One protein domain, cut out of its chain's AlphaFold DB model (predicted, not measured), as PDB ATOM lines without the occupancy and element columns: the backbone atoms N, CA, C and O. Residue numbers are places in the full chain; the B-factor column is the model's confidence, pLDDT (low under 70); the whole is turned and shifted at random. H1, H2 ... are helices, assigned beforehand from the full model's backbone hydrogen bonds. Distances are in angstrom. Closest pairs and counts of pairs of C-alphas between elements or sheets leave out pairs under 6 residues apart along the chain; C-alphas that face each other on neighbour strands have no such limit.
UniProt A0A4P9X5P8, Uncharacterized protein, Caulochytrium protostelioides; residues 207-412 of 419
ATOM      1  N   ASP A 207      56.847  -1.995 -15.772       90.25
ATOM      2  CA  ASP A 207      57.882  -1.386 -14.924       90.25
ATOM      3  C   ASP A 207      58.018   0.127 -15.180       90.25
ATOM      4  O   ASP A 207      58.071   0.939 -14.253       90.25
ATOM      5  N   VAL A 208      58.056   0.529 -16.458       91.00
ATOM      6  CA  VAL A 208      58.164   1.942 -16.854       91.00
ATOM      7  C   VAL A 208      56.917   2.722 -16.450       91.00
ATOM      8  O   VAL A 208      57.048   3.856 -15.988       91.00
ATOM      9  N   SER A 209      55.728   2.133 -16.598       92.31
ATOM     10  CA  SER A 209      54.464   2.764 -16.205       92.31
ATOM     11  C   SER A 209      54.419   2.990 -14.701       92.31
ATOM     12  O   SER A 209      54.195   4.118 -14.276       92.31
ATOM     13  N   ALA A 210      54.712   1.964 -13.897       90.88
ATOM     14  CA  ALA A 210      54.725   2.070 -12.441       90.88
ATOM     15  C   ALA A 210      55.707   3.150 -11.962       90.88
ATOM     16  O   ALA A 210      55.333   4.052 -11.210       90.88
ATOM     17  N   ALA A 211      56.946   3.126 -12.465       91.50
ATOM     18  CA  ALA A 211      57.956   4.115 -12.101       91.50
ATOM     19  C   ALA A 211      57.570   5.539 -12.535       91.50
ATOM     20  O   ALA A 211      57.804   6.498 -11.799       91.50
ATOM     21  N   TRP A 212      56.992   5.707 -13.729       92.56
ATOM     22  CA  TRP A 212      56.598   7.027 -14.215       92.56
ATOM     23  C   TRP A 212      55.394   7.582 -13.446       92.56
ATOM     24  O   TRP A 212      55.452   8.727 -12.997       92.56
ATOM     25  N   LEU A 213      54.360   6.769 -13.217       92.94
ATOM     26  CA  LEU A 213      53.181   7.153 -12.436       92.94
ATOM     27  C   LEU A 213      53.553   7.514 -10.996       92.94
ATOM     28  O   LEU A 213      53.107   8.548 -10.517       92.94
ATOM     29  N   ALA A 214      54.442   6.760 -10.341       91.38
ATOM     30  CA  ALA A 214      54.910   7.088  -8.992       91.38
ATOM     31  C   ALA A 214      55.622   8.455  -8.926       91.38
ATOM     32  O   ALA A 214      55.414   9.231  -7.993       91.38
ATOM     33  N   ARG A 215      56.436   8.796  -9.939       91.69
ATOM     34  CA  ARG A 215      57.062  10.130 -10.027       91.69
ATOM     35  C   ARG A 215      56.031  11.236 -10.240       91.69
ATOM     36  O   ARG A 215      56.195  12.324  -9.689       91.69
ATOM     37  N   LEU A 216      55.002  10.972 -11.044       91.62
ATOM     38  CA  LEU A 216      53.899  11.908 -11.256       91.62
ATOM     39  C   LEU A 216      53.086  12.103  -9.976       91.62
ATOM     40  O   LEU A 216      52.850  13.245  -9.596       91.62
ATOM     41  N   ASP A 217      52.748  11.021  -9.275       92.94
ATOM     42  CA  ASP A 217      52.048  11.045  -7.989       92.94
ATOM     43  C   ASP A 217      52.824  11.894  -6.968       92.94
ATOM     44  O   ASP A 217      52.264  12.822  -6.382       92.94
ATOM     45  N   ALA A 218      54.136  11.670  -6.829       91.75
ATOM     46  CA  ALA A 218      54.992  12.460  -5.943       91.75
ATOM     47  C   ALA A 218      55.054  13.948  -6.340       91.75
ATOM     48  O   ALA A 218      54.958  14.826  -5.480       91.75
ATOM     49  N   ARG A 219      55.175  14.255  -7.641       90.25
ATOM     50  CA  ARG A 219      55.192  15.641  -8.140       90.25
ATOM     51  C   ARG A 219      53.865  16.349  -7.858       90.25
ATOM     52  O   ARG A 219      53.873  17.474  -7.366       90.25
ATOM     53  N   MET A 220      52.739  15.695  -8.138       92.06
ATOM     54  CA  MET A 220      51.404  16.256  -7.912       92.06
ATOM     55  C   MET A 220      51.100  16.424  -6.421       92.06
ATOM     56  O   MET A 220      50.537  17.444  -6.023       92.06
ATOM     57  N   ALA A 221      51.530  15.482  -5.579       90.69
ATOM     58  CA  ALA A 221      51.430  15.612  -4.129       90.69
ATOM     59  C   ALA A 221      52.233  16.815  -3.611       90.69
ATOM     60  O   ALA A 221      51.713  17.586  -2.809       90.69
ATOM     61  N   GLY A 222      53.451  17.035  -4.121       88.69
ATOM     62  CA  GLY A 222      54.254  18.212  -3.777       88.69
ATOM     63  C   GLY A 222      53.571  19.538  -4.136       88.69
ATOM     64  O   GLY A 222      53.616  20.487  -3.350       88.69
ATOM     65  N   VAL A 223      52.866  19.598  -5.274       88.44
ATOM     66  CA  VAL A 223      52.085  20.786  -5.677       88.44
ATOM     67  C   VAL A 223      50.945  21.072  -4.693       88.44
ATOM     68  O   VAL A 223      50.702  22.231  -4.361       88.44
ATOM     69  N   LEU A 224      50.256  20.033  -4.209       86.75
ATOM     70  CA  LEU A 224      49.153  20.175  -3.251       86.75
ATOM     71  C   LEU A 224      49.632  20.474  -1.825       86.75
ATOM     72  O   LEU A 224      48.960  21.211  -1.109       86.75
ATOM     73  N   ALA A 225      50.777  19.916  -1.426       85.62
ATOM     74  CA  ALA A 225      51.395  20.150  -0.122       85.62
ATOM     75  C   ALA A 225      52.029  21.545   0.000       85.62
ATOM     76  O   ALA A 225      52.204  22.049   1.109       85.62
ATOM     77  N   SER A 226      52.373  22.180  -1.124       78.31
ATOM     78  CA  SER A 226      52.911  23.539  -1.117       78.31
ATOM     79  C   SER A 226      51.876  24.522  -0.556       78.31
ATOM     80  O   SER A 226      50.704  24.472  -0.964       78.31
ATOM     81  N   PRO A 227      52.276  25.443   0.343       72.56
ATOM     82  CA  PRO A 227      51.348  26.390   0.948       72.56
ATOM     83  C   PRO A 227      50.595  27.175  -0.132       72.56
ATOM     84  O   PRO A 227      51.158  27.393  -1.213       72.56
ATOM     85  N   PRO A 228      49.318  27.543   0.104       64.44
ATOM     86  CA  PRO A 228      48.542  28.333  -0.844       64.44
ATOM     87  C   PRO A 228      49.385  29.526  -1.296       64.44
ATOM     88  O   PRO A 228      49.944  30.254  -0.478       64.44
ATOM     89  N   THR A 229      49.562  29.627  -2.613       63.00
ATOM     90  CA  THR A 229      50.381  30.642  -3.277       63.00
ATOM     91  C   THR A 229      49.958  32.050  -2.815       63.00
ATOM     92  O   THR A 229      48.819  32.216  -2.373       63.00
ATOM     93  N   PRO A 230      50.844  33.067  -2.890       64.56
ATOM     94  CA  PRO A 230      50.537  34.447  -2.486       64.56
ATOM     95  C   PRO A 230      49.233  34.960  -3.129       64.56
ATOM     96  O   PRO A 230      48.798  34.390  -4.132       64.56
ATOM     97  N   PRO A 231      48.621  36.050  -2.618       64.81
ATOM     98  CA  PRO A 231      47.265  36.502  -2.978       64.81
ATOM     99  C   PRO A 231      46.977  36.648  -4.487       64.81
ATOM    100  O   PRO A 231      45.820  36.618  -4.894       64.81
ATOM    101  N   SER A 232      48.013  36.741  -5.327       69.69
ATOM    102  CA  SER A 232      47.939  36.610  -6.783       69.69
ATOM    103  C   SER A 232      48.794  35.420  -7.266       69.69
ATOM    104  O   SER A 232      49.965  35.615  -7.611       69.69
ATOM    105  N   PRO A 233      48.260  34.183  -7.323       77.56
ATOM    106  CA  PRO A 233      48.987  33.050  -7.890       77.56
ATOM    107  C   PRO A 233      49.264  33.278  -9.378       77.56
ATOM    108  O   PRO A 233      48.407  33.802 -10.098       77.56
ATOM    109  N   SER A 234      50.423  32.838  -9.869       85.12
ATOM    110  CA  SER A 234      50.694  32.869 -11.309       85.12
ATOM    111  C   SER A 234      49.696  31.976 -12.065       85.12
ATOM    112  O   SER A 234      49.143  31.018 -11.511       85.12
ATOM    113  N   ALA A 235      49.450  32.266 -13.346       85.44
ATOM    114  CA  ALA A 235      48.596  31.414 -14.181       85.44
ATOM    115  C   ALA A 235      49.116  29.966 -14.240       85.44
ATOM    116  O   ALA A 235      48.326  29.024 -14.174       85.44
ATOM    117  N   ALA A 236      50.442  29.792 -14.273       86.44
ATOM    118  CA  ALA A 236      51.100  28.491 -14.246       86.44
ATOM    119  C   ALA A 236      50.802  27.713 -12.951       86.44
ATOM    120  O   ALA A 236      50.484  26.526 -13.004       86.44
ATOM    121  N   ASP A 237      50.826  28.375 -11.791       87.31
ATOM    122  CA  ASP A 237      50.562  27.708 -10.509       87.31
ATOM    123  C   ASP A 237      49.100  27.283 -10.364       87.31
ATOM    124  O   ASP A 237      48.819  26.215  -9.813       87.31
ATOM    125  N   ARG A 238      48.162  28.070 -10.912       88.88
ATOM    126  CA  ARG A 238      46.746  27.675 -10.984       88.88
ATOM    127  C   ARG A 238      46.563  26.418 -11.829       88.88
ATOM    128  O   ARG A 238      45.910  25.480 -11.374       88.88
ATOM    129  N   VAL A 239      47.186  26.369 -13.010       91.44
ATOM    130  CA  VAL A 239      47.142  25.198 -13.904       91.44
ATOM    131  C   VAL A 239      47.732  23.963 -13.220       91.44
ATOM    132  O   VAL A 239      47.110  22.902 -13.240       91.44
ATOM    133  N   ARG A 240      48.885  24.092 -12.547       91.44
ATOM    134  CA  ARG A 240      49.511  22.988 -11.797       91.44
ATOM    135  C   ARG A 240      48.619  22.463 -10.678       91.44
ATOM    136  O   ARG A 240      48.434  21.254 -10.576       91.44
ATOM    137  N   ARG A 241      48.042  23.346  -9.852       90.62
ATOM    138  CA  ARG A 241      47.139  22.934  -8.762       90.62
ATOM    139  C   ARG A 241      45.880  22.258  -9.295       90.62
ATOM    140  O   ARG A 241      45.502  21.209  -8.782       90.62
ATOM    141  N   GLN A 242      45.258  22.814 -10.336       92.62
ATOM    142  CA  GLN A 242      44.075  22.212 -10.957       92.62
ATOM    143  C   GLN A 242      44.394  20.824 -11.524       92.62
ATOM    144  O   GLN A 242      43.633  19.882 -11.301       92.62
ATOM    145  N   ALA A 243      45.534  20.673 -12.199       93.81
ATOM    146  CA  ALA A 243      45.987  19.384 -12.702       93.81
ATOM    147  C   ALA A 243      46.279  18.386 -11.579       93.81
ATOM    148  O   ALA A 243      45.916  17.227 -11.713       93.81
ATOM    149  N   ALA A 244      46.850  18.815 -10.450       93.38
ATOM    150  CA  ALA A 244      47.087  17.937  -9.308       93.38
ATOM    151  C   ALA A 244      45.781  17.433  -8.665       93.38
ATOM    152  O   ALA A 244      45.685  16.259  -8.306       93.38
ATOM    153  N   VAL A 245      44.750  18.283  -8.570       93.62
ATOM    154  CA  VAL A 245      43.409  17.877  -8.104       93.62
ATOM    155  C   VAL A 245      42.770  16.884  -9.077       93.62
ATOM    156  O   VAL A 245      42.308  15.824  -8.655       93.62
ATOM    157  N   LYS A 246      42.790  17.191 -10.381       93.88
ATOM    158  CA  LYS A 246      42.261  16.308 -11.433       93.88
ATOM    159  C   LYS A 246      43.001  14.972 -11.482       93.88
ATOM    160  O   LYS A 246      42.368  13.926 -11.554       93.88
ATOM    161  N   TRP A 247      44.327  14.997 -11.367       93.75
ATOM    162  CA  TRP A 247      45.163  13.802 -11.301       93.75
ATOM    163  C   TRP A 247      44.804  12.938 -10.095       93.75
ATOM    164  O   TRP A 247      44.590  11.742 -10.248       93.75
ATOM    165  N   ARG A 248      44.650  13.533  -8.907       93.06
ATOM    166  CA  ARG A 248      44.217  12.800  -7.710       93.06
ATOM    167  C   ARG A 248      42.840  12.159  -7.895       93.06
ATOM    168  O   ARG A 248      42.660  11.010  -7.506       93.06
ATOM    169  N   ALA A 249      41.890  12.873  -8.499       92.00
ATOM    170  CA  ALA A 249      40.565  12.333  -8.803       92.00
ATOM    171  C   ALA A 249      40.638  11.175  -9.812       92.00
ATOM    172  O   ALA A 249      40.009  10.142  -9.606       92.00
ATOM    173  N   LEU A 250      41.456  11.309 -10.859       91.50
ATOM    174  CA  LEU A 250      41.717  10.247 -11.831       91.50
ATOM    175  C   LEU A 250      42.364   9.021 -11.172       91.50
ATOM    176  O   LEU A 250      41.957   7.898 -11.438       91.50
ATOM    177  N   ARG A 251      43.330   9.209 -10.268       90.25
ATOM    178  CA  ARG A 251      43.989   8.110  -9.539       90.25
ATOM    179  C   ARG A 251      43.067   7.379  -8.561       90.25
ATOM    180  O   ARG A 251      43.375   6.248  -8.214       90.25
ATOM    181  N   ALA A 252      41.949   7.983  -8.158       89.06
ATOM    182  CA  ALA A 252      40.917   7.319  -7.362       89.06
ATOM    183  C   ALA A 252      39.926   6.495  -8.210       89.06
ATOM    184  O   ALA A 252      39.180   5.689  -7.657       89.06
ATOM    185  N   LYS A 253      39.888   6.698  -9.534       88.38
ATOM    186  CA  LYS A 253      39.071   5.892 -10.448       88.38
ATOM    187  C   LYS A 253      39.781   4.581 -10.771       88.38
ATOM    188  O   LYS A 253      41.007   4.541 -10.860       88.38
ATOM    189  N   ALA A 254      38.995   3.534 -11.011       83.88
ATOM    190  CA  ALA A 254      39.525   2.315 -11.601       83.88
ATOM    191  C   ALA A 254      39.894   2.551 -13.086       83.88
ATOM    192  O   ALA A 254      39.239   3.357 -13.761       83.88
ATOM    193  N   PRO A 255      40.917   1.867 -13.621       82.75
ATOM    194  CA  PRO A 255      41.446   2.109 -14.967       82.75
ATOM    195  C   PRO A 255      40.440   1.941 -16.095       82.75
ATOM    196  O   PRO A 255      40.450   2.702 -17.064       82.75
ATOM    197  N   GLU A 256      39.569   0.950 -15.961       80.69
ATOM    198  CA  GLU A 256      38.474   0.647 -16.876       80.69
ATOM    199  C   GLU A 256      37.437   1.774 -16.960       80.69
ATOM    200  O   GLU A 256      36.727   1.884 -17.959       80.69
ATOM    201  N   HIS A 257      37.370   2.640 -15.946       85.06
ATOM    202  CA  HIS A 257      36.445   3.770 -15.881       85.06
ATOM    203  C   HIS A 257      37.082   5.104 -16.269       85.06
ATOM    204  O   HIS A 257      36.380   6.112 -16.364       85.06
ATOM    205  N   ALA A 258      38.394   5.140 -16.495       86.06
ATOM    206  CA  ALA A 258      39.062   6.351 -16.933       86.06
ATOM    207  C   ALA A 258      38.793   6.614 -18.419       86.06
ATOM    208  O   ALA A 258      39.088   5.794 -19.292       86.06
ATOM    209  N   THR A 259      38.235   7.783 -18.708       87.94
ATOM    210  CA  THR A 259      37.803   8.173 -20.052       87.94
ATOM    211  C   THR A 259      38.841   9.052 -20.738       87.94
ATOM    212  O   THR A 259      39.650   9.707 -20.088       87.94
ATOM    213  N   ALA A 260      38.791   9.148 -22.069       85.94
ATOM    214  CA  ALA A 260      39.640  10.082 -22.813       85.94
ATOM    215  C   ALA A 260      39.462  11.541 -22.346       85.94
ATOM    216  O   ALA A 260      40.435  12.296 -22.314       85.94
ATOM    217  N   ALA A 261      38.246  11.922 -21.940       89.06
ATOM    218  CA  ALA A 261      37.943  13.254 -21.426       89.06
ATOM    219  C   ALA A 261      38.709  13.563 -20.129       89.06
ATOM    220  O   ALA A 261      39.258  14.655 -20.006       89.06
ATOM    221  N   ASP A 262      38.846  12.586 -19.223       90.94
ATOM    222  CA  ASP A 262      39.614  12.751 -17.979       90.94
ATOM    223  C   ASP A 262      41.086  13.122 -18.248       90.94
ATOM    224  O   ASP A 262      41.695  13.890 -17.502       90.94
ATOM    225  N   PHE A 263      41.664  12.605 -19.338       91.38
ATOM    226  CA  PHE A 263      43.030  12.937 -19.756       91.38
ATOM    227  C   PHE A 263      43.095  14.244 -20.552       91.38
ATOM    228  O   PHE A 263      44.047  15.005 -20.384       91.38
ATOM    229  N   ALA A 264      42.082  14.551 -21.371       90.62
ATOM    230  CA  ALA A 264      41.974  15.843 -22.055       90.62
ATOM    231  C   ALA A 264      41.980  17.006 -21.049       90.62
ATOM    232  O   ALA A 264      42.572  18.055 -21.281       90.62
ATOM    233  N   ASP A 265      41.397  16.776 -19.879       90.44
ATOM    234  CA  ASP A 265      41.333  17.713 -18.767       90.44
ATOM    235  C   ASP A 265      42.698  18.076 -18.148       90.44
ATOM    236  O   ASP A 265      42.819  19.113 -17.480       90.44
ATOM    237  N   LEU A 266      43.721  17.243 -18.374       92.25
ATOM    238  CA  LEU A 266      45.111  17.467 -17.963       92.25
ATOM    239  C   LEU A 266      45.921  18.222 -19.025       92.25
ATOM    240  O   LEU A 266      47.048  18.641 -18.751       92.25
ATOM    241  N   LEU A 267      45.368  18.423 -20.222       90.88
ATOM    242  CA  LEU A 267      46.073  18.990 -21.367       90.88
ATOM    243  C   LEU A 267      46.718  20.364 -21.093       90.88
ATOM    244  O   LEU A 267      47.875  20.529 -21.481       90.88
ATOM    245  N   PRO A 268      46.085  21.326 -20.387       90.75
ATOM    246  CA  PRO A 268      46.739  22.597 -20.068       90.75
ATOM    247  C   PRO A 268      48.045  22.430 -19.286       90.75
ATOM    248  O   PRO A 268      49.025  23.126 -19.546       90.75
ATOM    249  N   TRP A 269      48.084  21.467 -18.366       91.69
ATOM    250  CA  TRP A 269      49.293  21.135 -17.623       91.69
ATOM    251  C   TRP A 269      50.302  20.366 -18.473       91.69
ATOM    252  O   TRP A 269      51.491  20.665 -18.404       91.69
ATOM    253  N   VAL A 270      49.847  19.439 -19.326       90.56
ATOM    254  CA  VAL A 270      50.731  18.743 -20.273       90.56
ATOM    255  C   VAL A 270      51.438  19.741 -21.188       90.56
ATOM    256  O   VAL A 270      52.645  19.649 -21.368       90.56
ATOM    257  N   ARG A 271      50.737  20.750 -21.707       87.06
ATOM    258  CA  ARG A 271      51.357  21.789 -22.543       87.06
ATOM    259  C   ARG A 271      52.380  22.627 -21.783       87.06
ATOM    260  O   ARG A 271      53.418  22.971 -22.340       87.06
ATOM    261  N   LEU A 272      52.090  22.938 -20.521       87.44
ATOM    262  CA  LEU A 272      52.969  23.732 -19.666       87.44
ATOM    263  C   LEU A 272      54.257  22.977 -19.292       87.44
ATOM    264  O   LEU A 272      55.350  23.525 -19.402       87.44
ATOM    265  N   GLU A 273      54.136  21.726 -18.844       85.25
ATOM    266  CA  GLU A 273      55.243  20.953 -18.258       85.25
ATOM    267  C   GLU A 273      55.924  19.998 -19.250       85.25
ATOM    268  O   GLU A 273      57.058  19.572 -19.027       85.25
ATOM    269  N   TYR A 274      55.247  19.655 -20.348       81.50
ATOM    270  CA  TYR A 274      55.705  18.675 -21.333       81.50
ATOM    271  C   TYR A 274      55.802  19.221 -22.761       81.50
ATOM    272  O   TYR A 274      55.722  18.453 -23.724       81.50
ATOM    273  N   SER A 275      56.073  20.521 -22.923       80.75
ATOM    274  CA  SER A 275      56.640  20.998 -24.192       80.75
ATOM    275  C   SER A 275      57.946  20.252 -24.469       80.75
ATOM    276  O   SER A 275      58.706  19.918 -23.555       80.75
ATOM    277  N   LEU A 276      58.249  19.992 -25.741       72.12
ATOM    278  CA  LEU A 276      59.461  19.262 -26.109       72.12
ATOM    279  C   LEU A 276      60.722  19.897 -25.558       72.12
ATOM    280  O   LEU A 276      61.660  19.174 -25.242       72.12
ATOM    281  N   LEU A 277      60.770  21.220 -25.449       76.00
ATOM    282  CA  LEU A 277      61.965  21.925 -25.002       76.00
ATOM    283  C   LEU A 277      62.171  21.801 -23.489       76.00
ATOM    284  O   LEU A 277      63.307  21.664 -23.037       76.00
ATOM    285  N   THR A 278      61.085  21.791 -22.716       80.81
ATOM    286  CA  THR A 278      61.119  21.890 -21.249       80.81
ATOM    287  C   THR A 278      60.890  20.558 -20.541       80.81
ATOM    288  O   THR A 278      61.306  20.400 -19.393       80.81
ATOM    289  N   ALA A 279      60.303  19.574 -21.227       84.56
ATOM    290  CA  ALA A 279      59.977  18.282 -20.646       84.56
ATOM    291  C   ALA A 279      61.215  17.586 -20.048       84.56
ATOM    292  O   ALA A 279      62.253  17.473 -20.727       84.56
ATOM    293  N   PRO A 280      61.110  17.026 -18.827       88.19
ATOM    294  CA  PRO A 280      62.179  16.243 -18.224       88.19
ATOM    295  C   PRO A 280      62.589  15.069 -19.117       88.19
ATOM    296  O   PRO A 280      61.761  14.257 -19.533       88.19
ATOM    297  N   ALA A 281      63.893  14.911 -19.359       87.31
ATOM    298  CA  ALA A 281      64.407  13.848 -20.227       87.31
ATOM    299  C   ALA A 281      63.995  12.439 -19.757       87.31
ATOM    300  O   ALA A 281      63.812  11.540 -20.576       87.31
ATOM    301  N   ALA A 282      63.832  12.238 -18.446       88.31
ATOM    302  CA  ALA A 282      63.368  10.975 -17.879       88.31
ATOM    303  C   ALA A 282      61.925  10.625 -18.280       88.31
ATOM    304  O   ALA A 282      61.628   9.444 -18.458       88.31
ATOM    305  N   ASP A 283      61.060  11.625 -18.448       89.31
ATOM    306  CA  ASP A 283      59.659  11.428 -18.825       89.31
ATOM    307  C   ASP A 283      59.530  11.238 -20.340       89.31
ATOM    308  O   ASP A 283      58.858  10.311 -20.779       89.31
ATOM    309  N   ILE A 284      60.284  11.997 -21.148       88.31
ATOM    310  CA  ILE A 284      60.366  11.763 -22.604       88.31
ATOM    311  C   ILE A 284      60.878  10.346 -22.901       88.31
ATOM    312  O   ILE A 284      60.355   9.656 -23.776       88.31
ATOM    313  N   ARG A 285      61.890   9.874 -22.161       88.25
ATOM    314  CA  ARG A 285      62.382   8.496 -22.299       88.25
ATOM    315  C   ARG A 285      61.333   7.465 -21.889       88.25
ATOM    316  O   ARG A 285      61.248   6.433 -22.550       88.25
ATOM    317  N   ALA A 286      60.564   7.722 -20.829       89.38
ATOM    318  CA  ALA A 286      59.485   6.834 -20.397       89.38
ATOM    319  C   ALA A 286      58.392   6.734 -21.473       89.38
ATOM    320  O   ALA A 286      58.092   5.628 -21.916       89.38
ATOM    321  N   ALA A 287      57.910   7.874 -21.978       88.81
ATOM    322  CA  ALA A 287      56.959   7.943 -23.085       88.81
ATOM    323  C   ALA A 287      57.467   7.181 -24.321       88.81
ATOM    324  O   ALA A 287      56.784   6.306 -24.851       88.81
ATOM    325  N   GLY A 288      58.724   7.411 -24.719       86.12
ATOM    326  CA  GLY A 288      59.325   6.706 -25.849       86.12
ATOM    327  C   GLY A 288      59.465   5.191 -25.641       86.12
ATOM    328  O   GLY A 288      59.310   4.430 -26.594       86.12
ATOM    329  N   ARG A 289      59.738   4.725 -24.412       86.88
ATOM    330  CA  ARG A 289      59.753   3.283 -24.100       86.88
ATOM    331  C   ARG A 289      58.354   2.680 -24.181       86.88
ATOM    332  O   ARG A 289      58.208   1.609 -24.760       86.88
ATOM    333  N   LEU A 290      57.337   3.373 -23.668       88.06
ATOM    334  CA  LEU A 290      55.947   2.914 -23.725       88.06
ATOM    335  C   LEU A 290      55.439   2.805 -25.165       88.06
ATOM    336  O   LEU A 290      54.864   1.779 -25.520       88.06
ATOM    337  N   ALA A 291      55.776   3.768 -26.024       80.38
ATOM    338  CA  ALA A 291      55.516   3.719 -27.467       80.38
ATOM    339  C   ALA A 291      56.363   2.666 -28.229       80.38
ATOM    340  O   ALA A 291      56.320   2.573 -29.455       80.38
ATOM    341  N   GLY A 292      57.176   1.865 -27.527       74.06
ATOM    342  CA  GLY A 292      57.948   0.772 -28.117       74.06
ATOM    343  C   GLY A 292      59.158   1.228 -28.938       74.06
ATOM    344  O   GLY A 292      59.628   0.489 -29.807       74.06
ATOM    345  N   HIS A 293      59.693   2.431 -28.722       72.38
ATOM    346  CA  HIS A 293      60.859   2.885 -29.477       72.38
ATOM    347  C   HIS A 293      62.129   2.159 -29.047       72.38
ATOM    348  O   HIS A 293      62.547   2.192 -27.889       72.38
ATOM    349  N   ALA A 294      62.796   1.559 -30.031       63.69
ATOM    350  CA  ALA A 294      64.177   1.134 -29.892       63.69
ATOM    351  C   ALA A 294      65.056   2.349 -29.547       63.69
ATOM    352  O   ALA A 294      64.869   3.422 -30.128       63.69
ATOM    353  N   PHE A 295      66.020   2.178 -28.640       66.31
ATOM    354  CA  PHE A 295      66.993   3.216 -28.275       66.31
ATOM    355  C   PHE A 295      66.348   4.546 -27.865       66.31
ATOM    356  O   PHE A 295      66.743   5.607 -28.347       66.31
ATOM    357  N   SER A 296      65.354   4.517 -26.973       67.75
ATOM    358  CA  SER A 296      64.657   5.730 -26.518       67.75
ATOM    359  C   SER A 296      65.574   6.763 -25.848       67.75
ATOM    360  O   SER A 296      65.147   7.883 -25.608       67.75
ATOM    361  N   TRP A 297      66.833   6.429 -25.558       73.44
ATOM    362  CA  TRP A 297      67.855   7.356 -25.068       73.44
ATOM    363  C   TRP A 297      68.607   8.115 -26.174       73.44
ATOM    364  O   TRP A 297      69.238   9.124 -25.870       73.44
ATOM    365  N   ILE A 298      68.536   7.680 -27.438       76.12
ATOM    366  CA  ILE A 298      69.212   8.321 -28.578       76.12
ATOM    367  C   ILE A 298      68.220   9.232 -29.301       76.12
ATOM    368  O   ILE A 298      67.280   8.751 -29.935       76.12
ATOM    369  N   LEU A 299      68.450  10.549 -29.236       81.00
ATOM    370  CA  LEU A 299      67.556  11.576 -29.795       81.00
ATOM    371  C   LEU A 299      66.080  11.372 -29.370       81.00
ATOM    372  O   LEU A 299      65.189  11.305 -30.224       81.00
ATOM    373  N   PRO A 300      65.806  11.269 -28.051       81.50
ATOM    374  CA  PRO A 300      64.498  10.894 -27.502       81.50
ATOM    375  C   PRO A 300      63.343  11.736 -28.058       81.50
ATOM    376  O   PRO A 300      62.312  11.203 -28.452       81.50
ATOM    377  N   ARG A 301      63.542  13.057 -28.133       85.75
ATOM    378  CA  ARG A 301      62.527  14.028 -28.566       85.75
ATOM    379  C   ARG A 301      62.180  13.888 -30.044       85.75
ATOM    380  O   ARG A 301      61.008  13.831 -30.393       85.75
ATOM    381  N   THR A 302      63.190  13.777 -30.906       83.94
ATOM    382  CA  THR A 302      62.999  13.599 -32.351       83.94
ATOM    383  C   THR A 302      62.271  12.295 -32.656       83.94
ATOM    384  O   THR A 302      61.358  12.278 -33.475       83.94
ATOM    385  N   ARG A 303      62.637  11.202 -31.976       79.81
ATOM    386  CA  ARG A 303      61.956   9.909 -32.143       79.81
ATOM    387  C   ARG A 303      60.505   9.970 -31.684       79.81
ATOM    388  O   ARG A 303      59.638   9.484 -32.403       79.81
ATOM    389  N   LEU A 304      60.258  10.598 -30.534       82.12
ATOM    390  CA  LEU A 304      58.910  10.781 -30.008       82.12
ATOM    391  C   LEU A 304      58.042  11.579 -30.996       82.12
ATOM    392  O   LEU A 304      56.932  11.161 -31.301       82.12
ATOM    393  N   LEU A 305      58.579  12.651 -31.590       83.25
ATOM    394  CA  LEU A 305      57.877  13.430 -32.615       83.25
ATOM    395  C   LEU A 305      57.508  12.621 -33.854       83.25
ATOM    396  O   LEU A 305      56.369  12.684 -34.303       83.25
ATOM    397  N   ILE A 306      58.459  11.861 -34.402       80.31
ATOM    398  CA  ILE A 306      58.206  11.006 -35.571       80.31
ATOM    399  C   ILE A 306      57.090  10.003 -35.260       80.31
ATOM    400  O   ILE A 306      56.259   9.709 -36.117       80.31
ATOM    401  N   ALA A 307      57.055   9.492 -34.031       79.12
ATOM    402  CA  ALA A 307      56.030   8.561 -33.599       79.12
ATOM    403  C   ALA A 307      54.652   9.203 -33.463       79.12
ATOM    404  O   ALA A 307      53.678   8.607 -33.913       79.12
ATOM    405  N   GLY A 308      54.558  10.412 -32.906       81.50
ATOM    406  CA  GLY A 308      53.283  11.127 -32.868       81.50
ATOM    407  C   GLY A 308      52.789  11.541 -34.234       81.50
ATOM    408  O   GLY A 308      51.599  11.417 -34.491       81.50
ATOM    409  N   ASP A 309      53.686  11.966 -35.125       82.81
ATOM    410  CA  ASP A 309      53.330  12.285 -36.510       82.81
ATOM    411  C   ASP A 309      52.743  11.054 -37.200       82.81
ATOM    412  O   ASP A 309      51.685  11.119 -37.829       82.81
ATOM    413  N   TRP A 310      53.399   9.903 -37.022       83.25
ATOM    414  CA  TRP A 310      52.895   8.634 -37.519       83.25
ATOM    415  C   TRP A 310      51.544   8.270 -36.887       83.25
ATOM    416  O   TRP A 310      50.605   8.014 -37.634       83.25
ATOM    417  N   SER A 311      51.411   8.303 -35.554       84.44
ATOM    418  CA  SER A 311      50.169   7.940 -34.845       84.44
ATOM    419  C   SER A 311      49.006   8.837 -35.261       84.44
ATOM    420  O   SER A 311      47.927   8.344 -35.573       84.44
ATOM    421  N   ALA A 312      49.230  10.150 -35.348       84.00
ATOM    422  CA  ALA A 312      48.211  11.113 -35.745       84.00
ATOM    423  C   ALA A 312      47.749  10.895 -37.194       84.00
ATOM    424  O   ALA A 312      46.549  10.938 -37.467       84.00
ATOM    425  N   LYS A 313      48.677  10.641 -38.126       84.69
ATOM    426  CA  LYS A 313      48.348  10.328 -39.530       84.69
ATOM    427  C   LYS A 313      47.638   8.985 -39.666       84.69
ATOM    428  O   LYS A 313      46.720   8.859 -40.472       84.69
ATOM    429  N   ASP A 314      48.070   7.996 -38.899       85.69
ATOM    430  CA  ASP A 314      47.485   6.663 -38.885       85.69
ATOM    431  C   ASP A 314      46.040   6.698 -38.364       85.69
ATOM    432  O   ASP A 314      45.140   6.185 -39.018       85.69
ATOM    433  N   THR A 315      45.786   7.412 -37.266       88.69
ATOM    434  CA  THR A 315      44.445   7.611 -36.689       88.69
ATOM    435  C   THR A 315      43.463   8.245 -37.678       88.69
ATOM    436  O   THR A 315      42.331   7.773 -37.798       88.69
ATOM    437  N   LEU A 316      43.891   9.261 -38.437       85.31
ATOM    438  CA  LEU A 316      43.049   9.862 -39.478       85.31
ATOM    439  C   LEU A 316      42.687   8.859 -40.571       85.31
ATOM    440  O   LEU A 316      41.522   8.744 -40.937       85.31
ATOM    441  N   ARG A 317      43.662   8.079 -41.041       84.44
ATOM    442  CA  ARG A 317      43.423   7.086 -42.092       84.44
ATOM    443  C   ARG A 317      42.529   5.949 -41.643       84.44
ATOM    444  O   ARG A 317      41.670   5.532 -42.407       84.44
ATOM    445  N   ILE A 318      42.693   5.470 -40.409       87.56
ATOM    446  CA  ILE A 318      41.794   4.457 -39.847       87.56
ATOM    447  C   ILE A 318      40.353   4.979 -39.874       87.56
ATOM    448  O   ILE A 318      39.448   4.244 -40.259       87.56
ATOM    449  N   ARG A 319      40.127   6.255 -39.532       85.69
ATOM    450  CA  ARG A 319      38.797   6.870 -39.643       85.69
ATOM    451  C   ARG A 319      38.311   6.980 -41.088       85.69
ATOM    452  O   ARG A 319      37.178   6.591 -41.356       85.69
ATOM    453  N   GLU A 320      39.144   7.468 -42.005       84.25
ATOM    454  CA  GLU A 320      38.805   7.601 -43.432       84.25
ATOM    455  C   GLU A 320      38.424   6.257 -44.073       84.25
ATOM    456  O   GLU A 320      37.519   6.195 -44.905       84.25
ATOM    457  N   GLU A 321      39.080   5.168 -43.668       82.75
ATOM    458  CA  GLU A 321      38.824   3.820 -44.181       82.75
ATOM    459  C   GLU A 321      37.599   3.144 -43.543       82.75
ATOM    460  O   GLU A 321      37.174   2.089 -44.020       82.75
ATOM    461  N   GLY A 322      36.983   3.759 -42.527       82.12
ATOM    462  CA  GLY A 322      35.765   3.274 -41.873       82.12
ATOM    463  C   GLY A 322      35.984   2.528 -40.550       82.12
ATOM    464  O   GLY A 322      35.142   1.710 -40.182       82.12
ATOM    465  N   GLY A 323      37.086   2.795 -39.845       85.19
ATOM    466  CA  GLY A 323      37.370   2.300 -38.490       85.19
ATOM    467  C   GLY A 323      38.222   1.028 -38.433       85.19
ATOM    468  O   GLY A 323      38.628   0.477 -39.461       85.19
ATOM    469  N   ALA A 324      38.488   0.530 -37.218       84.69
ATOM    470  CA  ALA A 324      39.363  -0.626 -37.007       84.69
ATOM    471  C   ALA A 324      38.852  -1.898 -37.695       84.69
ATOM    472  O   ALA A 324      39.653  -2.707 -38.153       84.69
ATOM    473  N   VAL A 325      37.532  -2.071 -37.817       83.88
ATOM    474  CA  VAL A 325      36.883  -3.256 -38.420       83.88
ATOM    475  C   VAL A 325      37.309  -3.492 -39.875       83.88
ATOM    476  O   VAL A 325      37.267  -4.618 -40.369       83.88
ATOM    477  N   ARG A 326      37.743  -2.443 -40.578       82.12
ATOM    478  CA  ARG A 326      38.201  -2.522 -41.973       82.12
ATOM    479  C   ARG A 326      39.638  -3.020 -42.103       82.12
ATOM    480  O   ARG A 326      40.083  -3.319 -43.208       82.12
ATOM    481  N   LEU A 327      40.337  -3.144 -40.981       81.44
ATOM    482  CA  LEU A 327      41.727  -3.550 -40.920       81.44
ATOM    483  C   LEU A 327      41.852  -5.061 -40.758       81.44
ATOM    484  O   LEU A 327      41.072  -5.718 -40.064       81.44
ATOM    485  N   ASN A 328      42.901  -5.620 -41.354       82.69
ATOM    486  CA  ASN A 328      43.275  -6.994 -41.057       82.69
ATOM    487  C   ASN A 328      43.774  -7.106 -39.596       82.69
ATOM    488  O   ASN A 328      44.288  -6.144 -39.022       82.69
ATOM    489  N   THR A 329      43.624  -8.286 -38.991       80.44
ATOM    490  CA  THR A 329      43.948  -8.521 -37.569       80.44
ATOM    491  C   THR A 329      45.400  -8.187 -37.243       80.44
ATOM    492  O   THR A 329      45.707  -7.641 -36.187       80.44
ATOM    493  N   TRP A 330      46.305  -8.474 -38.176       78.00
ATOM    494  CA  TRP A 330      47.720  -8.190 -38.004       78.00
ATOM    495  C   TRP A 330      48.003  -6.679 -37.941       78.00
ATOM    496  O   TRP A 330      48.738  -6.233 -37.062       78.00
ATOM    497  N   CYS A 331      47.365  -5.879 -38.800       80.31
ATOM    498  CA  CYS A 331      47.459  -4.425 -38.795       80.31
ATOM    499  C   CYS A 331      46.908  -3.874 -37.487       80.31
ATOM    500  O   CYS A 331      47.563  -3.030 -36.891       80.31
ATOM    501  N   VAL A 332      45.759  -4.359 -36.999       87.06
ATOM    502  CA  VAL A 332      45.221  -3.950 -35.688       87.06
ATOM    503  C   VAL A 332      46.247  -4.183 -34.589       87.06
ATOM    504  O   VAL A 332      46.558  -3.274 -33.824       87.06
ATOM    505  N   ARG A 333      46.837  -5.375 -34.560       85.19
ATOM    506  CA  ARG A 333      47.839  -5.748 -33.570       85.19
ATOM    507  C   ARG A 333      49.086  -4.862 -33.623       85.19
ATOM    508  O   ARG A 333      49.513  -4.353 -32.592       85.19
ATOM    509  N   GLU A 334      49.656  -4.634 -34.804       81.06
ATOM    510  CA  GLU A 334      50.814  -3.741 -34.957       81.06
ATOM    511  C   GLU A 334      50.465  -2.298 -34.562       81.06
ATOM    512  O   GLU A 334      51.239  -1.610 -33.895       81.06
ATOM    513  N   THR A 335      49.271  -1.853 -34.944       86.50
ATOM    514  CA  THR A 335      48.739  -0.519 -34.658       86.50
ATOM    515  C   THR A 335      48.597  -0.294 -33.151       86.50
ATOM    516  O   THR A 335      49.004   0.753 -32.647       86.50
ATOM    517  N   LEU A 336      48.076  -1.283 -32.422       88.94
ATOM    518  CA  LEU A 336      47.968  -1.278 -30.962       88.94
ATOM    519  C   LEU A 336      49.341  -1.304 -30.285       88.94
ATOM    520  O   LEU A 336      49.592  -0.544 -29.349       88.94
ATOM    521  N   ASP A 337      50.250  -2.138 -30.780       85.38
ATOM    522  CA  ASP A 337      51.599  -2.264 -30.235       85.38
ATOM    523  C   ASP A 337      52.405  -0.960 -30.379       85.38
ATOM    524  O   ASP A 337      53.042  -0.502 -29.428       85.38
ATOM    525  N   ARG A 338      52.313  -0.290 -31.535       82.88
ATOM    526  CA  ARG A 338      52.931   1.031 -31.760       82.88
ATOM    527  C   ARG A 338      52.341   2.127 -30.862       82.88
ATOM    528  O   ARG A 338      53.046   3.078 -30.541       82.88
ATOM    529  N   ARG A 339      51.091   1.972 -30.408       86.12
ATOM    530  CA  ARG A 339      50.429   2.847 -29.412       86.12
ATOM    531  C   ARG A 339      50.711   2.439 -27.962       86.12
ATOM    532  O   ARG A 339      50.210   3.048 -27.016       86.12
ATOM    533  N   GLY A 340      51.541   1.415 -27.777       86.25
ATOM    534  CA  GLY A 340      52.011   0.968 -26.477       86.25
ATOM    535  C   GLY A 340      51.083  -0.007 -25.758       86.25
ATOM    536  O   GLY A 340      51.269  -0.229 -24.565       86.25
ATOM    537  N   VAL A 341      50.098  -0.604 -26.434       86.50
ATOM    538  CA  VAL A 341      49.239  -1.637 -25.835       86.50
ATOM    539  C   VAL A 341      50.021  -2.947 -25.696       86.50
ATOM    540  O   VAL A 341      50.725  -3.364 -26.613       86.50
ATOM    541  N   SER A 342      49.913  -3.574 -24.526       82.75
ATOM    542  CA  SER A 342      50.623  -4.803 -24.130       82.75
ATOM    543  C   SER A 342      49.666  -5.988 -24.054       82.75
ATOM    544  O   SER A 342      48.451  -5.790 -24.051       82.75
ATOM    545  N   HIS A 343      50.219  -7.198 -23.916       78.38
ATOM    546  CA  HIS A 343      49.467  -8.455 -23.804       78.38
ATOM    547  C   HIS A 343      48.550  -8.720 -25.002       78.38
ATOM    548  O   HIS A 343      47.435  -9.222 -24.854       78.38
ATOM    549  N   LEU A 344      49.013  -8.363 -26.200       80.19
ATOM    550  CA  LEU A 344      48.217  -8.515 -27.414       80.19
ATOM    551  C   LEU A 344      48.007  -9.989 -27.771       80.19
ATOM    552  O   LEU A 344      46.976 -10.317 -28.345       80.19
ATOM    553  N   ASP A 345      48.935 -10.880 -27.399       75.81
ATOM    554  CA  ASP A 345      48.775 -12.328 -27.606       75.81
ATOM    555  C   ASP A 345      47.649 -12.936 -26.763       75.81
ATOM    556  O   ASP A 345      46.990 -13.876 -27.199       75.81
ATOM    557  N   ALA A 346      47.413 -12.398 -25.564       79.88
ATOM    558  CA  ALA A 346      46.370 -12.884 -24.662       79.88
ATOM    559  C   ALA A 346      44.989 -12.269 -24.955       79.88
ATOM    560  O   ALA A 346      43.980 -12.758 -24.450       79.88
ATOM    561  N   MET A 347      44.938 -11.196 -25.750       85.00
ATOM    562  CA  MET A 347      43.717 -10.450 -26.044       85.00
ATOM    563  C   MET A 347      42.967 -11.077 -27.231       85.00
ATOM    564  O   MET A 347      43.533 -11.150 -28.327       85.00
ATOM    565  N   PRO A 348      41.689 -11.481 -27.082       89.62
ATOM    566  CA  PRO A 348      40.871 -11.945 -28.198       89.62
ATOM    567  C   PRO A 348      40.796 -10.900 -29.313       89.62
ATOM    568  O   PRO A 348      40.692  -9.705 -29.044       89.62
ATOM    569  N   ASN A 349      40.761 -11.339 -30.574       88.44
ATOM    570  CA  ASN A 349      40.746 -10.425 -31.723       88.44
ATOM    571  C   ASN A 349      39.657  -9.350 -31.603       88.44
ATOM    572  O   ASN A 349      39.951  -8.177 -31.793       88.44
ATOM    573  N   ALA A 350      38.424  -9.720 -31.237       89.69
ATOM    574  CA  ALA A 350      37.322  -8.766 -31.075       89.69
ATOM    575  C   ALA A 350      37.639  -7.650 -30.060       89.69
ATOM    576  O   ALA A 350      37.312  -6.489 -30.303       89.69
ATOM    577  N   GLU A 351      38.326  -7.985 -28.967       90.69
ATOM    578  CA  GLU A 351      38.779  -7.013 -27.971       90.69
ATOM    579  C   GLU A 351      39.901  -6.125 -28.531       90.69
ATOM    580  O   GLU A 351      39.880  -4.918 -28.306       90.69
ATOM    581  N   GLN A 352      40.816  -6.667 -29.345       90.75
ATOM    582  CA  GLN A 352      41.838  -5.863 -30.032       90.75
ATOM    583  C   GLN A 352      41.203  -4.807 -30.952       90.75
ATOM    584  O   GLN A 352      41.592  -3.638 -30.915       90.75
ATOM    585  N   TYR A 353      40.196  -5.186 -31.746       92.44
ATOM    586  CA  TYR A 353      39.460  -4.243 -32.598       92.44
ATOM    587  C   TYR A 353      38.785  -3.144 -31.767       92.44
ATOM    588  O   TYR A 353      39.004  -1.962 -32.028       92.44
ATOM    589  N   ALA A 354      38.038  -3.524 -30.726       91.38
ATOM    590  CA  ALA A 354      37.364  -2.570 -29.845       91.38
ATOM    591  C   ALA A 354      38.356  -1.628 -29.143       91.38
ATOM    592  O   ALA A 354      38.117  -0.424 -29.034       91.38
ATOM    593  N   ARG A 355      39.507  -2.155 -28.708       90.69
ATOM    594  CA  ARG A 355      40.562  -1.370 -28.065       90.69
ATOM    595  C   ARG A 355      41.191  -0.369 -29.026       90.69
ATOM    596  O   ARG A 355      41.507   0.747 -28.610       90.69
ATOM    597  N   LEU A 356      41.364  -0.745 -30.292       92.25
ATOM    598  CA  LEU A 356      41.881   0.165 -31.305       92.25
ATOM    599  C   LEU A 356      40.883   1.287 -31.596       92.25
ATOM    600  O   LEU A 356      41.282   2.449 -31.598       92.25
ATOM    601  N   ASP A 357      39.600   0.969 -31.766       91.62
ATOM    602  CA  ASP A 357      38.561   1.983 -31.976       91.62
ATOM    603  C   ASP A 357      38.464   2.952 -30.786       91.62
ATOM    604  O   ASP A 357      38.375   4.167 -30.981       91.62
ATOM    605  N   GLN A 358      38.572   2.446 -29.553       90.50
ATOM    606  CA  GLN A 358      38.614   3.280 -28.349       90.50
ATOM    607  C   GLN A 358      39.808   4.248 -28.363       90.50
ATOM    608  O   GLN A 358      39.642   5.432 -28.072       90.50
ATOM    609  N   LEU A 359      41.007   3.763 -28.702       90.88
ATOM    610  CA  LEU A 359      42.217   4.590 -28.768       90.88
ATOM    611  C   LEU A 359      42.147   5.630 -29.887       90.88
ATOM    612  O   LEU A 359      42.475   6.790 -29.659       90.88
ATOM    613  N   VAL A 360      41.673   5.244 -31.072       91.88
ATOM    614  CA  VAL A 360      41.456   6.158 -32.203       91.88
ATOM    615  C   VAL A 360      40.451   7.247 -31.823       91.88
ATOM    616  O   VAL A 360      40.684   8.425 -32.094       91.88
ATOM    617  N   GLY A 361      39.356   6.883 -31.148       91.12
ATOM    618  CA  GLY A 361      38.385   7.840 -30.619       91.12
ATOM    619  C   GLY A 361      38.996   8.803 -29.597       91.12
ATOM    620  O   GLY A 361      38.795  10.014 -29.702       91.12
ATOM    621  N   ALA A 362      39.788   8.286 -28.656       91.06
ATOM    622  CA  ALA A 362      40.479   9.086 -27.648       91.06
ATOM    623  C   ALA A 362      41.482  10.072 -28.269       91.06
ATOM    624  O   ALA A 362      41.458  11.259 -27.949       91.06
ATOM    625  N   GLU A 363      42.315   9.607 -29.202       91.38
ATOM    626  CA  GLU A 363      43.301  10.438 -29.899       91.38
ATOM    627  C   GLU A 363      42.642  11.568 -30.695       91.38
ATOM    628  O   GLU A 363      43.140  12.694 -30.691       91.38
ATOM    629  N   MET A 364      41.501  11.301 -31.334       89.81
ATOM    630  CA  MET A 364      40.734  12.331 -32.037       89.81
ATOM    631  C   MET A 364      40.156  13.375 -31.081       89.81
ATOM    632  O   MET A 364      40.266  14.569 -31.358       89.81
ATOM    633  N   ALA A 365      39.610  12.949 -29.940       89.62
ATOM    634  CA  ALA A 365      39.113  13.867 -28.918       89.62
ATOM    635  C   ALA A 365      40.243  14.749 -28.352       89.62
ATOM    636  O   ALA A 365      40.087  15.963 -28.228       89.62
ATOM    637  N   TRP A 366      41.417  14.171 -28.073       91.31
ATOM    638  CA  TRP A 366      42.583  14.936 -27.618       91.31
ATOM    639  C   TRP A 366      43.088  15.906 -28.678       91.31
ATOM    640  O   TRP A 366      43.392  17.050 -28.357       91.31
ATOM    641  N   ARG A 367      43.141  15.486 -29.945       88.38
ATOM    642  CA  ARG A 367      43.505  16.365 -31.062       88.38
ATOM    643  C   ARG A 367      42.574  17.573 -31.146       88.38
ATOM    644  O   ARG A 367      43.054  18.697 -31.269       88.38
ATOM    645  N   GLN A 368      41.266  17.354 -31.056       86.88
ATOM    646  CA  GLN A 368      40.276  18.431 -31.070       86.88
ATOM    647  C   GLN A 368      40.465  19.377 -29.883       86.88
ATOM    648  O   GLN A 368      40.503  20.588 -30.079       86.88
ATOM    649  N   ALA A 369      40.671  18.839 -28.677       87.94
ATOM    650  CA  ALA A 369      40.948  19.646 -27.490       87.94
ATOM    651  C   ALA A 369      42.221  20.498 -27.655       87.94
ATOM    652  O   ALA A 369      42.223  21.680 -27.320       87.94
ATOM    653  N   ILE A 370      43.287  19.930 -28.228       87.69
ATOM    654  CA  ILE A 370      44.542  20.640 -28.518       87.69
ATOM    655  C   ILE A 370      44.316  21.803 -29.485       87.69
ATOM    656  O   ILE A 370      44.792  22.909 -29.232       87.69
ATOM    657  N   LEU A 371      43.575  21.573 -30.567       85.25
ATOM    658  CA  LEU A 371      43.293  22.605 -31.563       85.25
ATOM    659  C   LEU A 371      42.366  23.699 -31.019       85.25
ATOM    660  O   LEU A 371      42.596  24.879 -31.285       85.25
ATOM    661  N   ALA A 372      41.371  23.330 -30.210       83.50
ATOM    662  CA  ALA A 372      40.461  24.270 -29.559       83.50
ATOM    663  C   ALA A 372      41.166  25.182 -28.541       83.50
ATOM    664  O   ALA A 372      40.712  26.292 -28.299       83.50
ATOM    665  N   MET A 373      42.285  24.746 -27.955       80.56
ATOM    666  CA  MET A 373      43.078  25.594 -27.056       80.56
ATOM    667  C   MET A 373      43.857  26.699 -27.782       80.56
ATOM    668  O   MET A 373      44.132  27.728 -27.172       80.56
ATOM    669  N   ASP A 374      44.239  26.483 -29.045       73.38
ATOM    670  CA  ASP A 374      45.060  27.430 -29.819       73.38
ATOM    671  C   ASP A 374      44.243  28.331 -30.746       73.38
ATOM    672  O   ASP A 374      44.737  29.353 -31.222       73.38
ATOM    673  N   SER A 375      42.994  27.963 -31.012       62.47
ATOM    674  CA  SER A 375      42.085  28.731 -31.853       62.47
ATOM    675  C   SER A 375      41.093  29.496 -30.980       62.47
ATOM    676  O   SER A 375      40.370  28.923 -30.176       62.47
ATOM    677  N   ALA A 376      41.003  30.816 -31.171       49.41
ATOM    678  CA  ALA A 376      39.944  31.632 -30.567       49.41
ATOM    679  C   ALA A 376      38.538  31.319 -31.136       49.41
ATOM    680  O   ALA A 376      37.551  31.915 -30.711       49.41
ATOM    681  N   ALA A 377      38.440  30.402 -32.104       45.03
ATOM    682  CA  ALA A 377      37.218  29.993 -32.775       45.03
ATOM    683  C   ALA A 377      37.074  28.470 -32.691       45.03
ATOM    684  O   ALA A 377      38.032  27.749 -32.950       45.03
ATOM    685  N   HIS A 378      35.874  27.982 -32.368       51.28
ATOM    686  CA  HIS A 378      35.546  26.560 -32.434       51.28
ATOM    687  C   HIS A 378      35.861  26.007 -33.831       51.28
ATOM    688  O   HIS A 378      35.139  26.270 -34.790       51.28
ATOM    689  N   VAL A 379      36.947  25.244 -33.945       54.09
ATOM    690  CA  VAL A 379      37.270  24.499 -35.163       54.09
ATOM    691  C   VAL A 379      36.264  23.358 -35.278       54.09
ATOM    692  O   VAL A 379      36.078  22.595 -34.327       54.09
ATOM    693  N   SER A 380      35.595  23.252 -36.427       54.84
ATOM    694  CA  SER A 380      34.663  22.155 -36.694       54.84
ATOM    695  C   SER A 380      35.383  20.800 -36.599       54.84
ATOM    696  O   SER A 380      36.591  20.710 -36.833       54.84
ATOM    697  N   GLU A 381      34.662  19.720 -36.275       53.94
ATOM    698  CA  GLU A 381      35.259  18.380 -36.129       53.94
ATOM    699  C   GLU A 381      36.031  17.935 -37.390       53.94
ATOM    700  O   GLU A 381      37.066  17.268 -37.309       53.94
ATOM    701  N   VAL A 382      35.539  18.359 -38.558       53.03
ATOM    702  CA  VAL A 382      36.077  18.035 -39.883       53.03
ATOM    703  C   VAL A 382      37.340  18.846 -40.189       53.03
ATOM    704  O   VAL A 382      38.312  18.299 -40.714       53.03
ATOM    705  N   ASP A 383      37.378  20.121 -39.801       56.50
ATOM    706  CA  ASP A 383      38.560  20.971 -39.982       56.50
ATOM    707  C   ASP A 383      39.670  20.598 -38.989       56.50
ATOM    708  O   ASP A 383      40.852  20.574 -39.339       56.50
ATOM    709  N   ALA A 384      39.298  20.198 -37.769       56.75
ATOM    710  CA  ALA A 384      40.228  19.756 -36.732       56.75
ATOM    711  C   ALA A 384      40.920  18.430 -37.092       56.75
ATOM    712  O   ALA A 384      42.098  18.215 -36.784       56.75
ATOM    713  N   ALA A 385      40.201  17.538 -37.779       56.34
ATOM    714  CA  ALA A 385      40.758  16.291 -38.288       56.34
ATOM    715  C   ALA A 385      41.856  16.543 -39.338       56.34
ATOM    716  O   ALA A 385      42.876  15.862 -39.331       56.34
ATOM    717  N   ASN A 386      41.703  17.563 -40.184       60.44
ATOM    718  CA  ASN A 386      42.621  17.823 -41.297       60.44
ATOM    719  C   ASN A 386      43.721  18.852 -40.989       60.44
ATOM    720  O   ASN A 386      44.722  18.910 -41.706       60.44
ATOM    721  N   ALA A 387      43.583  19.641 -39.920       66.75
ATOM    722  CA  ALA A 387      44.568  20.648 -39.533       66.75
ATOM    723  C   ALA A 387      45.910  20.011 -39.148       66.75
ATOM    724  O   ALA A 387      45.967  19.150 -38.270       66.75
ATOM    725  N   ALA A 388      47.006  20.437 -39.779       73.94
ATOM    726  CA  ALA A 388      48.342  19.985 -39.407       73.94
ATOM    727  C   ALA A 388      48.677  20.437 -37.977       73.94
ATOM    728  O   ALA A 388      48.579  21.622 -37.662       73.94
ATOM    729  N   LEU A 389      49.080  19.492 -37.123       79.19
ATOM    730  CA  LEU A 389      49.510  19.808 -35.765       79.19
ATOM    731  C   LEU A 389      50.888  20.472 -35.788       79.19
ATOM    732  O   LEU A 389      51.799  20.016 -36.485       79.19
ATOM    733  N   THR A 390      51.067  21.513 -34.979       84.19
ATOM    734  CA  THR A 390      52.398  22.056 -34.696       84.19
ATOM    735  C   THR A 390      53.228  21.051 -33.893       84.19
ATOM    736  O   THR A 390      52.719  20.086 -33.317       84.19
ATOM    737  N   VAL A 391      54.539  21.283 -33.828       81.44
ATOM    738  CA  VAL A 391      55.478  20.426 -33.088       81.44
ATOM    739  C   VAL A 391      55.087  20.289 -31.606       81.44
ATOM    740  O   VAL A 391      55.084  19.177 -31.079       81.44
ATOM    741  N   ASP A 392      54.691  21.382 -30.948       81.31
ATOM    742  CA  ASP A 392      54.270  21.364 -29.537       81.31
ATOM    743  C   ASP A 392      52.904  20.693 -29.328       81.31
ATOM    744  O   ASP A 392      52.701  19.966 -28.349       81.31
ATOM    745  N   GLN A 393      51.968  20.887 -30.259       86.12
ATOM    746  CA  GLN A 393      50.668  20.213 -30.237       86.12
ATOM    747  C   GLN A 393      50.837  18.694 -30.363       86.12
ATOM    748  O   GLN A 393      50.246  17.921 -29.611       86.12
ATOM    749  N   MET A 394      51.705  18.262 -31.275       85.94
ATOM    750  CA  MET A 394      52.023  16.855 -31.480       85.94
ATOM    751  C   MET A 394      52.709  16.239 -30.259       85.94
ATOM    752  O   MET A 394      52.342  15.144 -29.843       85.94
ATOM    753  N   ALA A 395      53.643  16.955 -29.633       84.31
ATOM    754  CA  ALA A 395      54.256  16.522 -28.381       84.31
ATOM    755  C   ALA A 395      53.224  16.311 -27.270       84.31
ATOM    756  O   ALA A 395      53.245  15.286 -26.594       84.31
ATOM    757  N   SER A 396      52.281  17.242 -27.136       87.19
ATOM    758  CA  SER A 396      51.208  17.162 -26.144       87.19
ATOM    759  C   SER A 396      50.311  15.946 -26.379       87.19
ATOM    760  O   SER A 396      49.993  15.225 -25.433       87.19
ATOM    761  N   LEU A 397      49.967  15.670 -27.643       89.00
ATOM    762  CA  LEU A 397      49.196  14.488 -28.030       89.00
ATOM    763  C   LEU A 397      49.918  13.191 -27.641       89.00
ATOM    764  O   LEU A 397      49.322  12.325 -27.005       89.00
ATOM    765  N   ILE A 398      51.210  13.072 -27.966       88.56
ATOM    766  CA  ILE A 398      51.998  11.873 -27.647       88.56
ATOM    767  C   ILE A 398      52.133  11.684 -26.135       88.56
ATOM    768  O   ILE A 398      52.087  10.558 -25.636       88.56
ATOM    769  N   MET A 399      52.320  12.775 -25.392       89.88
ATOM    770  CA  MET A 399      52.451  12.720 -23.941       89.88
ATOM    771  C   MET A 399      51.143  12.292 -23.277       89.88
ATOM    772  O   MET A 399      51.184  11.450 -22.382       89.88
ATOM    773  N   LEU A 400      49.992  12.785 -23.750       91.31
ATOM    774  CA  LEU A 400      48.677  12.318 -23.300       91.31
ATOM    775  C   LEU A 400      48.448  10.844 -23.624       91.31
ATOM    776  O   LEU A 400      48.064  10.083 -22.740       91.31
ATOM    777  N   GLN A 401      48.746  10.425 -24.853       90.69
ATOM    778  CA  GLN A 401      48.653   9.028 -25.265       90.69
ATOM    779  C   GLN A 401      49.534   8.130 -24.390       90.69
ATOM    780  O   GLN A 401      49.084   7.104 -23.888       90.69
ATOM    781  N   SER A 402      50.777   8.542 -24.144       90.38
ATOM    782  CA  SER A 402      51.719   7.800 -23.306       90.38
ATOM    783  C   SER A 402      51.255   7.734 -21.851       90.38
ATOM    784  O   SER A 402      51.404   6.690 -21.223       90.38
ATOM    785  N   LEU A 403      50.673   8.814 -21.321       91.56
ATOM    786  CA  LEU A 403      50.116   8.865 -19.969       91.56
ATOM    787  C   LEU A 403      48.875   7.975 -19.834       91.56
ATOM    788  O   LEU A 403      48.758   7.239 -18.857       91.56
ATOM    789  N   TYR A 404      47.984   8.001 -20.827       91.50
ATOM    790  CA  TYR A 404      46.820   7.122 -20.904       91.50
ATOM    791  C   TYR A 404      47.251   5.658 -20.919       91.50
ATOM    792  O   TYR A 404      46.821   4.869 -20.080       91.50
ATOM    793  N   THR A 405      48.176   5.304 -21.809       88.75
ATOM    794  CA  THR A 405      48.729   3.952 -21.895       88.75
ATOM    795  C   THR A 405      49.432   3.547 -20.597       88.75
ATOM    796  O   THR A 405      49.212   2.440 -20.113       88.75
ATOM    797  N   ALA A 406      50.220   4.437 -19.983       91.06
ATOM    798  CA  ALA A 406      50.872   4.166 -18.703       91.06
ATOM    799  C   ALA A 406      49.856   3.876 -17.596       91.06
ATOM    800  O   ALA A 406      50.006   2.909 -16.858       91.06
ATOM    801  N   TYR A 407      48.805   4.687 -17.496       90.31
ATOM    802  CA  TYR A 407      47.754   4.524 -16.498       90.31
ATOM    803  C   TYR A 407      46.985   3.205 -16.681       90.31
ATOM    804  O   TYR A 407      46.728   2.497 -15.710       90.31
ATOM    805  N   GLN A 408      46.713   2.822 -17.931       86.00
ATOM    806  CA  GLN A 408      46.067   1.552 -18.272       86.00
ATOM    807  C   GLN A 408      46.942   0.325 -17.932       86.00
ATOM    808  O   GLN A 408      46.405  -0.730 -17.600       86.00
ATOM    809  N   HIS A 409      48.276   0.450 -17.977       81.81
ATOM    810  CA  HIS A 409      49.207  -0.619 -17.572       81.81
ATOM    811  C   HIS A 409      49.473  -0.657 -16.072       81.81
ATOM    812  O   HIS A 409      49.494  -1.730 -15.479       81.81
ATOM    813  N   GLY A 410      49.697   0.506 -15.458       63.31
ATOM    814  CA  GLY A 410      50.165   0.623 -14.078       63.31
ATOM    815  C   GLY A 410      49.193   0.064 -13.045       63.31
ATOM    816  O   GLY A 410      49.611  -0.305 -11.958       63.31
ATOM    817  N   ALA A 411      47.917  -0.050 -13.388       56.53
ATOM    818  CA  ALA A 411      46.907  -0.606 -12.502       56.53
ATOM    819  C   ALA A 411      46.650  -2.109 -12.682       56.53
ATOM    820  O   ALA A 411      45.956  -2.712 -11.876       56.53
ATOM    821  N   ARG A 412      47.253  -2.741 -13.699       54.22
ATOM    822  CA  ARG A 412      47.340  -4.212 -13.778       54.22
ATOM    823  C   ARG A 412      48.487  -4.770 -12.926       54.22
ATOM    824  O   ARG A 412      48.631  -5.981 -12.821       54.22
TER     825      ARG A 412
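Overview. This is residues 207 to 412 of the 419 residues of an uncharacterized protein of Caulochytrium protostelioides (UniProt A0A4P9X5P8). The longest helix, H8, runs along one side of a helical core with H10 in its middle, and H1, H3, H4, H5 and H6 also pack on H10, mostly crossed. H7 and H9 pack on H8 towards its opposite ends, while H2 packs on H1 and H4 away from H10; residues 230 to 235, of which 235 belongs to H2 and the others to the link from H1 to H2, stick out. The printed part has 206 residues with ten named helices, H1 to H10 in chain order, and no named strand: its class is all helix. It is compact, with a radius of gyration of the C-alphas of 17.0 A and spans of 57 by 41 by 35 A.

Arrangement. H8, residues 349 to 374, touches H10, residues 391 to 410, at a steep tilt of 40 degrees, opposite ways; the closest C-alphas, of Ile 370 and Gln 393, are 6.4 A apart. With residues 349 to 356 alone H8 touches H7, residues 329 to 338, closest at Leu 356 and Leu 336, 6.3 A between C-alphas. With residues 364 to 371 alone it touches H9, residues 381 to 386, about perpendicular at 88 degrees, closest at C-alphas 368 and 384, 5.8 A. H10 is the hub, touching six helices. H6, residues 300 to 320, touches it about perpendicular at 85 degrees, closest at C-alphas 308 and 398, 5.4 A. H5, residues 281 to 290, touches H10 at a steep tilt of 64 degrees, the same way, closest at C-alphas 287 and 402, 5.2 A. H3, residues 260 to 264, and H4, residues 267 to 273, touch H10 too, with closest C-alphas 263 and 400, 6.7 A, and 271 and 396, 5.9 A. H1, residues 207 to 225, touches H10 with residues 208 to 213 alone, closest at C-alphas 209 and 406, 4.6 A. H2, residues 235 to 252, touches H1 at a steep tilt of 55 degrees, opposite ways, closest at C-alphas 244 and 220, 4.8 A; H2 and H10 are apart. Every O i to N i+4 pair is within hydrogen-bond range in H1 to H7 and H10, against 21 of 22 in H8 and 1 of 2 in H9.

Along the chain. H8 is 38.1 A long, from C-alpha 349 at (40.746, -10.425, -31.723) to C-alpha 374 at (45.060, 27.430, -29.819). H6 measures 30.4 A, H10 28.0 A, H1 26.9 A and H2 26.2 A. H1 begins at C-alpha 207, (57.882, -1.386, -14.924).

Size, cuts and confidence. The C-alphas farthest apart, of Pro 231 and Asn 328, are 57.9 A apart. The printed part has no cut and no long link. Its mean pLDDT is 83.2; residues 228 to 232, 294 to 296, 375 to 387 and 410 to 412 are under 70.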